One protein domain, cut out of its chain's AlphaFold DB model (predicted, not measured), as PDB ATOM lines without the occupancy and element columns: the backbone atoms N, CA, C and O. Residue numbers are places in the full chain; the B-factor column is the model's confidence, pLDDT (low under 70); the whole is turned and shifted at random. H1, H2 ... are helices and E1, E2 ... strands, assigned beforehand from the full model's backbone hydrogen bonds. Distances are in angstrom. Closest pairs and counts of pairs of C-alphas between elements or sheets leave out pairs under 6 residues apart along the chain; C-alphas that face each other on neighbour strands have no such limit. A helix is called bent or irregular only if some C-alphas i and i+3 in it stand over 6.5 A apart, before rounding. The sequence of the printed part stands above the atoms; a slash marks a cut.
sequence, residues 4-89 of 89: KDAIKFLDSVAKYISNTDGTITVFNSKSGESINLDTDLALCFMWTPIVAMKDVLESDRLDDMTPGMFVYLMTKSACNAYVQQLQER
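Overview. This is residues 4 to 89 of the 89 residues of an uncharacterized protein of Collinsella sp. AM31-2AC (UniProt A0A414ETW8). Three helices lie in a loose row, H2 in the middle, with H1 side by side with it on one flank and H3 crossing it slantwise on the other. The strand hairpin of E1 and E2 makes one end of the long axis, beside the beginning of H2, and the turn after H2 makes the other end. The printed part has 86 residues with three named helices and two named strands, in the order H1, E1, E2, H2, H3; the two-stranded sheet, E1 - E2, is antiparallel, and the class is mostly helix. The whole is only just loose, close to compact, with a radius of gyration of the C-alphas of 14.7 A and spans of 43 by 33 by 24 A.

Along the chain. Find C-alpha 4 at (-104.816, 120.672, 41.964); from there H1, residues 4 to 18, runs 21.4 A. Next come E1, residues 23 to 28, 16.1 A long, and E2, residues 33 to 38, 16.4 A long. H2, residues 39 to 58, starts at C-alpha 39, (-95.157, 135.572, 65.017), and covers 27.4 A. H3, residues 67 to 87, is 30.7 A long and ends at C-alpha 87, (-91.824, 146.400, 53.476).

Arrangement. Begin with H2, which has a kink of 31 degrees near residue 46; it is neither bent nor irregular, but only just: C-alphas 46 and 49 are 6.4 A apart. H1 and H2 touch, their closest C-alphas being those of Ile 7 and Lys 54 at 5.7 A, and they run opposite ways at a shallow tilt of 13 degrees. H2 and H3 touch, closest at the C-alphas of Thr 48 and Ala 78, 5.0 A apart, and run opposite ways at a steep tilt of 49 degrees. H1 and H3 are apart. Look next at the hairpin E1 and E2, antiparallel at 158 degrees: N 26 and O 35 are within hydrogen-bond range at 2.8 A, as are N 37 and O 24 at 2.8 A. The closest C-alphas of E1 and H2 are those of Thr 23 and Thr 39, 4.8 A apart. H3 is apart from both strands, and H1 is apart from E2. In H1 and H3 every O i to N i+4 pair is within hydrogen-bond range; in H2, 14 of 16 are.

Size, cuts and confidence. The two C-alphas farthest apart are those of Gly 32 and Asp 60, 44.2 A. The printed part has no cut, and its last residue, Arg 89, is the chain's last. No link is long: H2 to H3, with 8 residues between them, is short, and the others are tight. The mean pLDDT of the printed part is 74.9; look for values under 70 at 22 residues, among them residues 39 to 45 and 84 to 86.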
ATOM      1  N   LYS A   4    -104.037 119.418  41.906       84.31
ATOM      2  CA  LYS A   4    -104.816 120.672  41.964       84.31
ATOM      3  C   LYS A   4    -105.505 120.907  43.313       84.31
ATOM      4  O   LYS A   4    -105.621 122.050  43.741       84.31
ATOM      5  N   ASP A   5    -105.954 119.846  43.978       82.06
ATOM      6  CA  ASP A   5    -106.600 119.950  45.290       82.06
ATOM      7  C   ASP A   5    -105.555 120.203  46.390       82.06
ATOM      8  O   ASP A   5    -105.822 120.954  47.323       82.06
ATOM      9  N   ALA A   6    -104.343 119.651  46.238       80.25
ATOM     10  CA  ALA A   6    -103.216 119.905  47.137       80.25
ATOM     11  C   ALA A   6    -102.745 121.360  47.074       80.25
ATOM     12  O   ALA A   6    -102.558 121.977  48.116       80.25
ATOM     13  N   ILE A   7    -102.641 121.936  45.874       82.31
ATOM     14  CA  ILE A   7    -102.296 123.355  45.696       82.31
ATOM     15  C   ILE A   7    -103.323 124.259  46.396       82.31
ATOM     16  O   ILE A   7    -102.947 125.102  47.203       82.31
ATOM     17  N   LYS A   8    -104.628 124.028  46.179       81.06
ATOM     18  CA  LYS A   8    -105.696 124.806  46.839       81.06
ATOM     19  C   LYS A   8    -105.685 124.679  48.361       81.06
ATOM     20  O   LYS A   8    -105.977 125.641  49.074       81.06
ATOM     21  N   PHE A   9    -105.393 123.481  48.864       82.38
ATOM     22  CA  PHE A   9    -105.231 123.260  50.293       82.38
ATOM     23  C   PHE A   9    -104.046 124.066  50.843       82.38
ATOM     24  O   PHE A   9    -104.218 124.782  51.827       82.38
ATOM     25  N   LEU A  10    -102.886 124.030  50.176       82.94
ATOM     26  CA  LEU A  10    -101.700 124.800  50.569       82.94
ATOM     27  C   LEU A  10    -101.947 126.317  50.516       82.94
ATOM     28  O   LEU A  10    -101.549 127.010  51.445       82.94
ATOM     29  N   ASP A  11    -102.684 126.823  49.522       78.94
ATOM     30  CA  ASP A  11    -103.115 128.231  49.470       78.94
ATOM     31  C   ASP A  11    -103.978 128.624  50.676       78.94
ATOM     32  O   ASP A  11    -103.854 129.721  51.224       78.94
ATOM     33  N   SER A  12    -104.857 127.719  51.106       81.50
ATOM     34  CA  SER A  12    -105.747 127.957  52.246       81.50
ATOM     35  C   SER A  12    -104.976 127.940  53.568       81.50
ATOM     36  O   SER A  12    -105.246 128.761  54.443       81.50
ATOM     37  N   VAL A  13    -103.991 127.043  53.695       80.06
ATOM     38  CA  VAL A  13    -103.072 126.983  54.842       80.06
ATOM     39  C   VAL A  13    -102.200 128.232  54.901       80.06
ATOM     40  O   VAL A  13    -102.110 128.838  55.963       80.06
ATOM     41  N   ALA A  14    -101.622 128.655  53.774       77.00
ATOM     42  CA  ALA A  14    -100.868 129.899  53.691       77.00
ATOM     43  C   ALA A  14    -101.746 131.066  54.171       77.00
ATOM     44  O   ALA A  14    -101.453 131.674  55.191       77.00
ATOM     45  N   LYS A  15    -102.921 131.280  53.572       78.56
ATOM     46  CA  LYS A  15    -103.839 132.352  53.991       78.56
ATOM     47  C   LYS A  15    -104.222 132.312  55.480       78.56
ATOM     48  O   LYS A  15    -104.416 133.360  56.092       78.56
ATOM     49  N   TYR A  16    -104.380 131.125  56.065       81.56
ATOM     50  CA  TYR A  16    -104.633 130.990  57.501       81.56
ATOM     51  C   TYR A  16    -103.436 131.478  58.328       81.56
ATOM     52  O   TYR A  16    -103.607 132.258  59.264       81.56
ATOM     53  N   ILE A  17    -102.229 131.065  57.939       74.88
ATOM     54  CA  ILE A  17    -100.969 131.454  58.572       74.88
ATOM     55  C   ILE A  17    -100.795 132.985  58.522       74.88
ATOM     56  O   ILE A  17    -100.612 133.576  59.576       74.88
ATOM     57  N   SER A  18    -100.982 133.661  57.377       72.50
ATOM     58  CA  SER A  18    -100.828 135.139  57.279       72.50
ATOM     59  C   SER A  18    -101.784 135.937  58.162       72.50
ATOM     60  O   SER A  18    -101.510 137.090  58.464       72.50
ATOM     61  N   ASN A  19    -102.926 135.356  58.528       76.56
ATOM     62  CA  ASN A  19    -103.924 136.017  59.370       76.56
ATOM     63  C   ASN A  19    -103.778 135.647  60.852       76.56
ATOM     64  O   ASN A  19    -104.588 136.082  61.670       76.56
ATOM     65  N   THR A  20    -102.813 134.792  61.194       72.94
ATOM     66  CA  THR A  20    -102.561 134.384  62.572       72.94
ATOM     67  C   THR A  20    -101.629 135.395  63.224       72.94
ATOM     68  O   THR A  20    -100.507 135.573  62.764       72.94
ATOM     69  N   ASP A  21    -102.085 136.010  64.311       71.56
ATOM     70  CA  ASP A  21    -101.275 136.836  65.212       71.56
ATOM     71  C   ASP A  21    -100.954 136.016  66.476       71.56
ATOM     72  O   ASP A  21    -101.840 135.325  66.997       71.56
ATOM     73  N   GLY A  22     -99.701 135.990  66.945       68.12
ATOM     74  CA  GLY A  22     -99.334 135.095  68.047       68.12
ATOM     75  C   GLY A  22     -97.850 135.014  68.410       68.12
ATOM     76  O   GLY A  22     -97.075 135.951  68.300       68.12
ATOM     77  N   THR A  23     -97.424 133.875  68.945       70.75
ATOM     78  CA  THR A  23     -96.016 133.626  69.286       70.75
ATOM     79  C   THR A  23     -95.776 132.130  69.186       70.75
ATOM     80  O   THR A  23     -96.604 131.346  69.654       70.75
ATOM     81  N   ILE A  24     -94.660 131.712  68.586       74.75
ATOM     82  CA  ILE A  24     -94.252 130.301  68.614       74.75
ATOM     83  C   ILE A  24     -93.165 130.127  69.654       74.75
ATOM     84  O   ILE A  24     -92.126 130.780  69.595       74.75
ATOM     85  N   THR A  25     -93.370 129.185  70.564       78.81
ATOM     86  CA  THR A  25     -92.341 128.767  71.513       78.81
ATOM     87  C   THR A  25     -91.661 127.500  71.009       78.81
ATOM     88  O   THR A  25     -92.291 126.449  70.889       78.81
ATOM     89  N   VAL A  26     -90.358 127.581  70.746       77.12
ATOM     90  CA  VAL A  26     -89.508 126.411  70.507       77.12
ATOM     91  C   VAL A  26     -88.920 125.981  71.843       77.12
ATOM     92  O   VAL A  26     -88.139 126.719  72.439       77.12
ATOM     93  N   PHE A  27     -89.290 124.788  72.305       83.38
ATOM     94  CA  PHE A  27     -88.797 124.216  73.556       83.38
ATOM     95  C   PHE A  27     -87.758 123.124  73.289       83.38
ATOM     96  O   PHE A  27     -88.039 122.134  72.608       83.38
ATOM     97  N   ASN A  28     -86.563 123.279  73.856       80.44
ATOM     98  CA  ASN A  28     -85.540 122.246  73.870       80.44
ATOM     99  C   ASN A  28     -85.692 121.393  75.132       80.44
ATOM    100  O   ASN A  28     -85.238 121.762  76.211       80.44
ATOM    101  N   SER A  29     -86.264 120.199  74.990       81.56
ATOM    102  CA  SER A  29     -86.487 119.292  76.121       81.56
ATOM    103  C   SER A  29     -85.210 118.751  76.772       81.56
ATOM    104  O   SER A  29     -85.273 118.260  77.896       81.56
ATOM    105  N   LYS A  30     -84.052 118.835  76.100       84.25
ATOM    106  CA  LYS A  30     -82.762 118.390  76.651       84.25
ATOM    107  C   LYS A  30     -82.101 119.449  77.528       84.25
ATOM    108  O   LYS A  30     -81.488 119.081  78.523       84.25
ATOM    109  N   SER A  31     -82.192 120.728  77.154       87.12
ATOM    110  CA  SER A  31     -81.638 121.833  77.957       87.12
ATOM    111  C   SER A  31     -82.671 122.493  78.873       87.12
ATOM    112  O   SER A  31     -82.292 123.171  79.821       87.12
ATOM    113  N   GLY A  32     -83.966 122.286  78.623       89.31
ATOM    114  CA  GLY A  32     -85.060 122.967  79.317       89.31
ATOM    115  C   GLY A  32     -85.285 124.409  78.851       89.31
ATOM    116  O   GLY A  32     -86.098 125.119  79.436       89.31
ATOM    117  N   GLU A  33     -84.577 124.857  77.814       85.69
ATOM    118  CA  GLU A  33     -84.661 126.227  77.312       85.69
ATOM    119  C   GLU A  33     -85.828 126.403  76.338       85.69
ATOM    120  O   GLU A  33     -86.131 125.521  75.529       85.69
ATOM    121  N   SER A  34     -86.439 127.585  76.384       87.94
ATOM    122  CA  SER A  34     -87.489 128.008  75.461       87.94
ATOM    123  C   SER A  34     -87.063 129.273  74.730       87.94
ATOM    124  O   SER A  34     -86.622 130.235  75.358       87.94
ATOM    125  N   ILE A  35     -87.254 129.293  73.416       79.69
ATOM    126  CA  ILE A  35     -87.105 130.490  72.589       79.69
ATOM    127  C   ILE A  35     -88.491 130.870  72.086       79.69
ATOM    128  O   ILE A  35     -89.155 130.072  71.427       79.69
ATOM    129  N   ASN A  36     -88.918 132.092  72.396       78.12
ATOM    130  CA  ASN A  36     -90.141 132.661  71.849       78.12
ATOM    131  C   ASN A  36     -89.798 133.413  70.568       78.12
ATOM    132  O   ASN A  36     -89.023 134.368  70.591       78.12
ATOM    133  N   LEU A  37     -90.364 132.955  69.462       69.94
ATOM    134  CA  LEU A  37     -90.278 133.617  68.175       69.94
ATOM    135  C   LEU A  37     -91.512 134.504  68.031       69.94
ATOM    136  O   LEU A  37     -92.643 134.019  68.140       69.94
ATOM    137  N   ASP A  38     -91.259 135.789  67.781       72.12
ATOM    138  CA  ASP A  38     -92.216 136.724  67.183       72.12
ATOM    139  C   ASP A  38     -92.980 136.001  66.067       72.12
ATOM    140  O   ASP A  38     -92.367 135.268  65.278       72.12
ATOM    141  N   THR A  39     -94.305 136.171  66.036       66.50
ATOM    142  CA  THR A  39     -95.157 135.572  65.017       66.50
ATOM    143  C   THR A  39     -94.624 135.846  63.618       66.50
ATOM    144  O   THR A  39     -94.541 134.899  62.863       66.50
ATOM    145  N   ASP A  40     -94.075 137.007  63.294       68.69
ATOM    146  CA  ASP A  40     -93.501 137.310  61.976       68.69
ATOM    147  C   ASP A  40     -92.347 136.370  61.586       68.69
ATOM    148  O   ASP A  40     -92.302 135.792  60.493       68.69
ATOM    149  N   LEU A  41     -91.439 136.113  62.528       67.81
ATOM    150  CA  LEU A  41     -90.332 135.182  62.323       67.81
ATOM    151  C   LEU A  41     -90.827 133.726  62.285       67.81
ATOM    152  O   LEU A  41     -90.342 132.901  61.512       67.81
ATOM    153  N   ALA A  42     -91.826 133.410  63.098       66.50
ATOM    154  CA  ALA A  42     -92.493 132.117  63.133       66.50
ATOM    155  C   ALA A  42     -93.287 131.810  61.851       66.50
ATOM    156  O   ALA A  42     -93.259 130.679  61.355       66.50
ATOM    157  N   LEU A  43     -93.946 132.819  61.282       67.81
ATOM    158  CA  LEU A  43     -94.647 132.776  60.007       67.81
ATOM    159  C   LEU A  43     -93.647 132.458  58.899       67.81
ATOM    160  O   LEU A  43     -93.933 131.582  58.091       67.81
ATOM    161  N   CYS A  44     -92.438 133.028  58.921       69.12
ATOM    162  CA  CYS A  44     -91.386 132.638  57.982       69.12
ATOM    163  C   CYS A  44     -91.071 131.133  58.052       69.12
ATOM    164  O   CYS A  44     -90.981 130.482  57.015       69.12
ATOM    165  N   PHE A  45     -90.961 130.530  59.239       69.38
ATOM    166  CA  PHE A  45     -90.677 129.092  59.352       69.38
ATOM    167  C   PHE A  45     -91.854 128.185  58.958       69.38
ATOM    168  O   PHE A  45     -91.624 127.103  58.421       69.38
ATOM    169  N   MET A  46     -93.101 128.605  59.188       70.06
ATOM    170  CA  MET A  46     -94.292 127.806  58.860       70.06
ATOM    171  C   MET A  46     -94.782 127.991  57.418       70.06
ATOM    172  O   MET A  46     -95.225 127.034  56.790       70.06
ATOM    173  N   TRP A  47     -94.706 129.210  56.885       71.38
ATOM    174  CA  TRP A  47     -95.154 129.569  55.536       71.38
ATOM    175  C   TRP A  47     -94.249 128.975  54.460       71.38
ATOM    176  O   TRP A  47     -94.701 128.530  53.406       71.38
ATOM    177  N   THR A  48     -92.952 128.932  54.744       71.31
ATOM    178  CA  THR A  48     -91.932 128.567  53.766       71.31
ATOM    179  C   THR A  48     -92.065 127.146  53.220       71.31
ATOM    180  O   THR A  48     -92.059 126.992  51.997       71.31
ATOM    181  N   PRO A  49     -92.243 126.105  54.057       72.50
ATOM    182  CA  PRO A  49     -92.501 124.757  53.561       72.50
ATOM    183  C   PRO A  49     -93.781 124.644  52.747       72.50
ATOM    184  O   PRO A  49     -93.821 123.877  51.789       72.50
ATOM    185  N   ILE A  50     -94.807 125.421  53.090       77.62
ATOM    186  CA  ILE A  50     -96.095 125.409  52.395       77.62
ATOM    187  C   ILE A  50     -95.947 125.994  50.989       77.62
ATOM    188  O   ILE A  50     -96.367 125.359  50.021       77.62
ATOM    189  N   VAL A  51     -95.292 127.151  50.858       73.56
ATOM    190  CA  VAL A  51     -95.040 127.775  49.551       73.56
ATOM    191  C   VAL A  51     -94.074 126.960  48.713       73.56
ATOM    192  O   VAL A  51     -94.362 126.703  47.552       73.56
ATOM    193  N   ALA A  52     -92.974 126.472  49.282       74.75
ATOM    194  CA  ALA A  52     -92.041 125.649  48.523       74.75
ATOM    195  C   ALA A  52     -92.692 124.353  48.023       74.75
ATOM    196  O   ALA A  52     -92.462 123.944  46.888       74.75
ATOM    197  N   MET A  53     -93.550 123.724  48.832       79.31
ATOM    198  CA  MET A  53     -94.307 122.550  48.399       79.31
ATOM    199  C   MET A  53     -95.314 122.895  47.300       79.31
ATOM    200  O   MET A  53     -95.500 122.107  46.373       79.31
ATOM    201  N   LYS A  54     -95.940 124.075  47.366       78.25
ATOM    202  CA  LYS A  54     -96.796 124.583  46.293       78.25
ATOM    203  C   LYS A  54     -95.997 124.791  45.004       78.25
ATOM    204  O   LYS A  54     -96.396 124.236  43.987       78.25
ATOM    205  N   ASP A  55     -94.863 125.487  45.057       77.12
ATOM    206  CA  ASP A  55     -93.994 125.742  43.898       77.12
ATOM    207  C   ASP A  55     -93.547 124.431  43.239       77.12
ATOM    208  O   ASP A  55     -93.551 124.283  42.017       77.12
ATOM    209  N   VAL A  56     -93.206 123.436  44.060       79.56
ATOM    210  CA  VAL A  56     -92.855 122.086  43.613       79.56
ATOM    211  C   VAL A  56     -94.042 121.427  42.907       79.56
ATOM    212  O   VAL A  56     -93.870 120.901  41.808       79.56
ATOM    213  N   LEU A  57     -95.244 121.490  43.486       80.38
ATOM    214  CA  LEU A  57     -96.466 120.912  42.914       80.38
ATOM    215  C   LEU A  57     -96.948 121.625  41.644       80.38
ATOM    216  O   LEU A  57     -97.541 120.975  40.782       80.38
ATOM    217  N   GLU A  58     -96.728 122.930  41.534       78.25
ATOM    218  CA  GLU A  58     -97.028 123.729  40.343       78.25
ATOM    219  C   GLU A  58     -95.990 123.525  39.237       78.25
ATOM    220  O   GLU A  58     -96.306 123.703  38.062       78.25
ATOM    221  N   SER A  59     -94.776 123.100  39.590       72.88
ATOM    222  CA  SER A  59     -93.742 122.780  38.616       72.88
ATOM    223  C   SER A  59     -93.960 121.415  37.950       72.88
ATOM    224  O   SER A  59     -94.382 120.435  38.570       72.88
ATOM    225  N   ASP A  60     -93.535 121.304  36.692       71.44
ATOM    226  CA  ASP A  60     -93.371 120.011  36.011       71.44
ATOM    227  C   ASP A  60     -92.167 119.216  36.551       71.44
ATOM    228  O   ASP A  60     -91.899 118.105  36.113       71.44
ATOM    229  N   ARG A  61     -91.439 119.775  37.527       67.00
ATOM    230  CA  ARG A  61     -90.183 119.244  38.068       67.00
ATOM    231  C   ARG A  61     -90.376 118.327  39.264       67.00
ATOM    232  O   ARG A  61     -89.391 117.974  39.902       67.00
ATOM    233  N   LEU A  62     -91.617 117.977  39.601       71.69
ATOM    234  CA  LEU A  62     -91.902 117.113  40.745       71.69
ATOM    235  C   LEU A  62     -91.126 115.791  40.660       71.69
ATOM    236  O   LEU A  62     -90.603 115.326  41.668       71.69
ATOM    237  N   ASP A  63     -91.021 115.243  39.449       73.12
ATOM    238  CA  ASP A  63     -90.384 113.952  39.186       73.12
ATOM    239  C   ASP A  63     -88.843 114.042  39.200       73.12
ATOM    240  O   ASP A  63     -88.175 113.061  39.517       73.12
ATOM    241  N   ASP A  64     -88.284 115.237  38.966       79.31
ATOM    242  CA  ASP A  64     -86.839 115.524  38.975       79.31
ATOM    243  C   ASP A  64     -86.380 116.260  40.254       79.31
ATOM    244  O   ASP A  64     -85.241 116.733  40.356       79.31
ATOM    245  N   MET A  65     -87.270 116.418  41.239       80.00
ATOM    246  CA  MET A  65     -87.010 117.220  42.431       80.00
ATOM    247  C   MET A  65     -86.019 116.513  43.356       80.00
ATOM    248  O   MET A  65     -86.321 115.490  43.970       80.00
ATOM    249  N   THR A  66     -84.838 117.102  43.526       78.12
ATOM    250  CA  THR A  66     -83.866 116.623  44.516       78.12
ATOM    251  C   THR A  66     -84.100 117.273  45.886       78.12
ATOM    252  O   THR A  66     -84.589 118.407  45.955       78.12
ATOM    253  N   PRO A  67     -83.678 116.634  46.995       72.12
ATOM    254  CA  PRO A  67     -83.738 117.250  48.322       72.12
ATOM    255  C   PRO A  67     -83.034 118.614  48.392       72.12
ATOM    256  O   PRO A  67     -83.533 119.536  49.032       72.12
ATOM    257  N   GLY A  68     -81.905 118.774  47.691       68.31
ATOM    258  CA  GLY A  68     -81.175 120.043  47.637       68.31
ATOM    259  C   GLY A  68     -81.957 121.150  46.926       68.31
ATOM    260  O   GLY A  68     -81.986 122.283  47.402       68.31
ATOM    261  N   MET A  69     -82.646 120.822  45.828       75.31
ATOM    262  CA  MET A  69     -83.517 121.772  45.124       75.31
ATOM    263  C   MET A  69     -84.715 122.174  45.986       75.31
ATOM    264  O   MET A  69     -85.047 123.356  46.042       75.31
ATOM    265  N   PHE A  70     -85.309 121.225  46.713       72.94
ATOM    266  CA  PHE A  70     -86.397 121.504  47.650       72.94
ATOM    267  C   PHE A  70     -85.958 122.454  48.775       72.94
ATOM    268  O   PHE A  70     -86.621 123.457  49.030       72.94
ATOM    269  N   VAL A  71     -84.810 122.185  49.409       69.25
ATOM    270  CA  VAL A  71     -84.254 123.048  50.466       69.25
ATOM    271  C   VAL A  71     -83.901 124.435  49.924       69.25
ATOM    272  O   VAL A  71     -84.186 125.432  50.579       69.25
ATOM    273  N   TYR A  72     -83.340 124.530  48.716       76.31
ATOM    274  CA  TYR A  72     -83.062 125.820  48.083       76.31
ATOM    275  C   TYR A  72     -84.339 126.639  47.842       76.31
ATOM    276  O   TYR A  72     -84.379 127.826  48.172       76.31
ATOM    277  N   LEU A  73     -85.389 126.014  47.296       73.94
ATOM    278  CA  LEU A  73     -86.676 126.672  47.052       73.94
ATOM    279  C   LEU A  73     -87.339 127.107  48.361       73.94
ATOM    280  O   LEU A  73     -87.784 128.247  48.452       73.94
ATOM    281  N   MET A  74     -87.305 126.257  49.394       74.38
ATOM    282  CA  MET A  74     -87.665 126.630  50.764       74.38
ATOM    283  C   MET A  74     -86.926 127.896  51.198       74.38
ATOM    284  O   MET A  74     -87.546 128.928  51.419       74.38
ATOM    285  N   THR A  75     -85.596 127.870  51.284       67.81
ATOM    286  CA  THR A  75     -84.832 129.017  51.793       67.81
ATOM    287  C   THR A  75     -85.118 130.298  51.008       67.81
ATOM    288  O   THR A  75     -85.294 131.356  51.608       67.81
ATOM    289  N   LYS A  76     -85.239 130.211  49.679       75.31
ATOM    290  CA  LYS A  76     -85.593 131.358  48.837       75.31
ATOM    291  C   LYS A  76     -86.979 131.919  49.176       75.31
ATOM    292  O   LYS A  76     -87.117 133.133  49.313       75.31
ATOM    293  N   SER A  77     -87.984 131.060  49.331       72.50
ATOM    294  CA  SER A  77     -89.350 131.476  49.670       72.50
ATOM    295  C   SER A  77     -89.444 132.068  51.083       72.50
ATOM    296  O   SER A  77     -90.123 133.079  51.251       72.50
ATOM    297  N   ALA A  78     -88.685 131.546  52.057       69.81
ATOM    298  CA  ALA A  78     -88.530 132.162  53.386       69.81
ATOM    299  C   ALA A  78     -87.980 133.582  53.306       69.81
ATOM    300  O   ALA A  78     -88.564 134.507  53.868       69.81
ATOM    301  N   CYS A  79     -86.853 133.757  52.612       69.12
ATOM    302  CA  CYS A  79     -86.212 135.061  52.503       69.12
ATOM    303  C   CYS A  79     -87.127 136.080  51.816       69.12
ATOM    304  O   CYS A  79     -87.220 137.213  52.277       69.12
ATOM    305  N   ASN A  80     -87.833 135.679  50.756       73.00
ATOM    306  CA  ASN A  80     -88.766 136.562  50.058       73.00
ATOM    307  C   ASN A  80     -89.953 136.969  50.942       73.00
ATOM    308  O   ASN A  80     -90.295 138.148  50.972       73.00
ATOM    309  N   ALA A  81     -90.547 136.022  51.677       68.88
ATOM    310  CA  ALA A  81     -91.653 136.306  52.591       68.88
ATOM    311  C   ALA A  81     -91.229 137.281  53.701       68.88
ATOM    312  O   ALA A  81     -91.922 138.262  53.958       68.88
ATOM    313  N   TYR A  82     -90.046 137.069  54.285       68.62
ATOM    314  CA  TYR A  82     -89.489 137.966  55.297       68.62
ATOM    315  C   TYR A  82     -89.235 139.381  54.753       68.62
ATOM    316  O   TYR A  82     -89.584 140.370  55.390       68.62
ATOM    317  N   VAL A  83     -88.658 139.494  53.550       72.19
ATOM    318  CA  VAL A  83     -88.411 140.794  52.904       72.19
ATOM    319  C   VAL A  83     -89.717 141.532  52.612       72.19
ATOM    320  O   VAL A  83     -89.788 142.731  52.862       72.19
ATOM    321  N   GLN A  84     -90.741 140.840  52.108       69.06
ATOM    322  CA  GLN A  84     -92.041 141.453  51.835       69.06
ATOM    323  C   GLN A  84     -92.688 141.974  53.124       69.06
ATOM    324  O   GLN A  84     -93.164 143.103  53.169       69.06
ATOM    325  N   GLN A  85     -92.621 141.196  54.201       63.81
ATOM    326  CA  GLN A  85     -93.146 141.604  55.499       63.81
ATOM    327  C   GLN A  85     -92.439 142.842  56.072       63.81
ATOM    328  O   GLN A  85     -93.087 143.716  56.641       63.81
ATOM    329  N   LEU A  86     -91.119 142.961  55.889       66.88
ATOM    330  CA  LEU A  86     -90.375 144.164  56.283       66.88
ATOM    331  C   LEU A  86     -90.804 145.421  55.510       66.88
ATOM    332  O   LEU A  86     -90.606 146.518  56.018       66.88
ATOM    333  N   GLN A  87     -91.348 145.278  54.298       73.25
ATOM    334  CA  GLN A  87     -91.824 146.400  53.476       73.25
ATOM    335  C   GLN A  87     -93.244 146.858  53.840       73.25
ATOM    336  O   GLN A  87     -93.622 147.974  53.495       73.25
ATOM    337  N   GLU A  88     -94.030 146.000  54.490       65.00
ATOM    338  CA  GLU A  88     -95.412 146.280  54.906       65.00
ATOM    339  C   GLU A  88     -95.500 146.895  56.322       65.00
ATOM    340  O   GLU A  88     -96.588 147.282  56.753       65.00
ATOM    341  N   ARG A  89     -94.362 147.014  57.024       55.78
ATOM    342  CA  ARG A  89     -94.193 147.728  58.302       55.78
ATOM    343  C   ARG A  89     -93.787 149.187  58.078       55.78
ATOM    344  O   ARG A  89     -94.270 150.039  58.855       55.78
TER     345      ARG A  89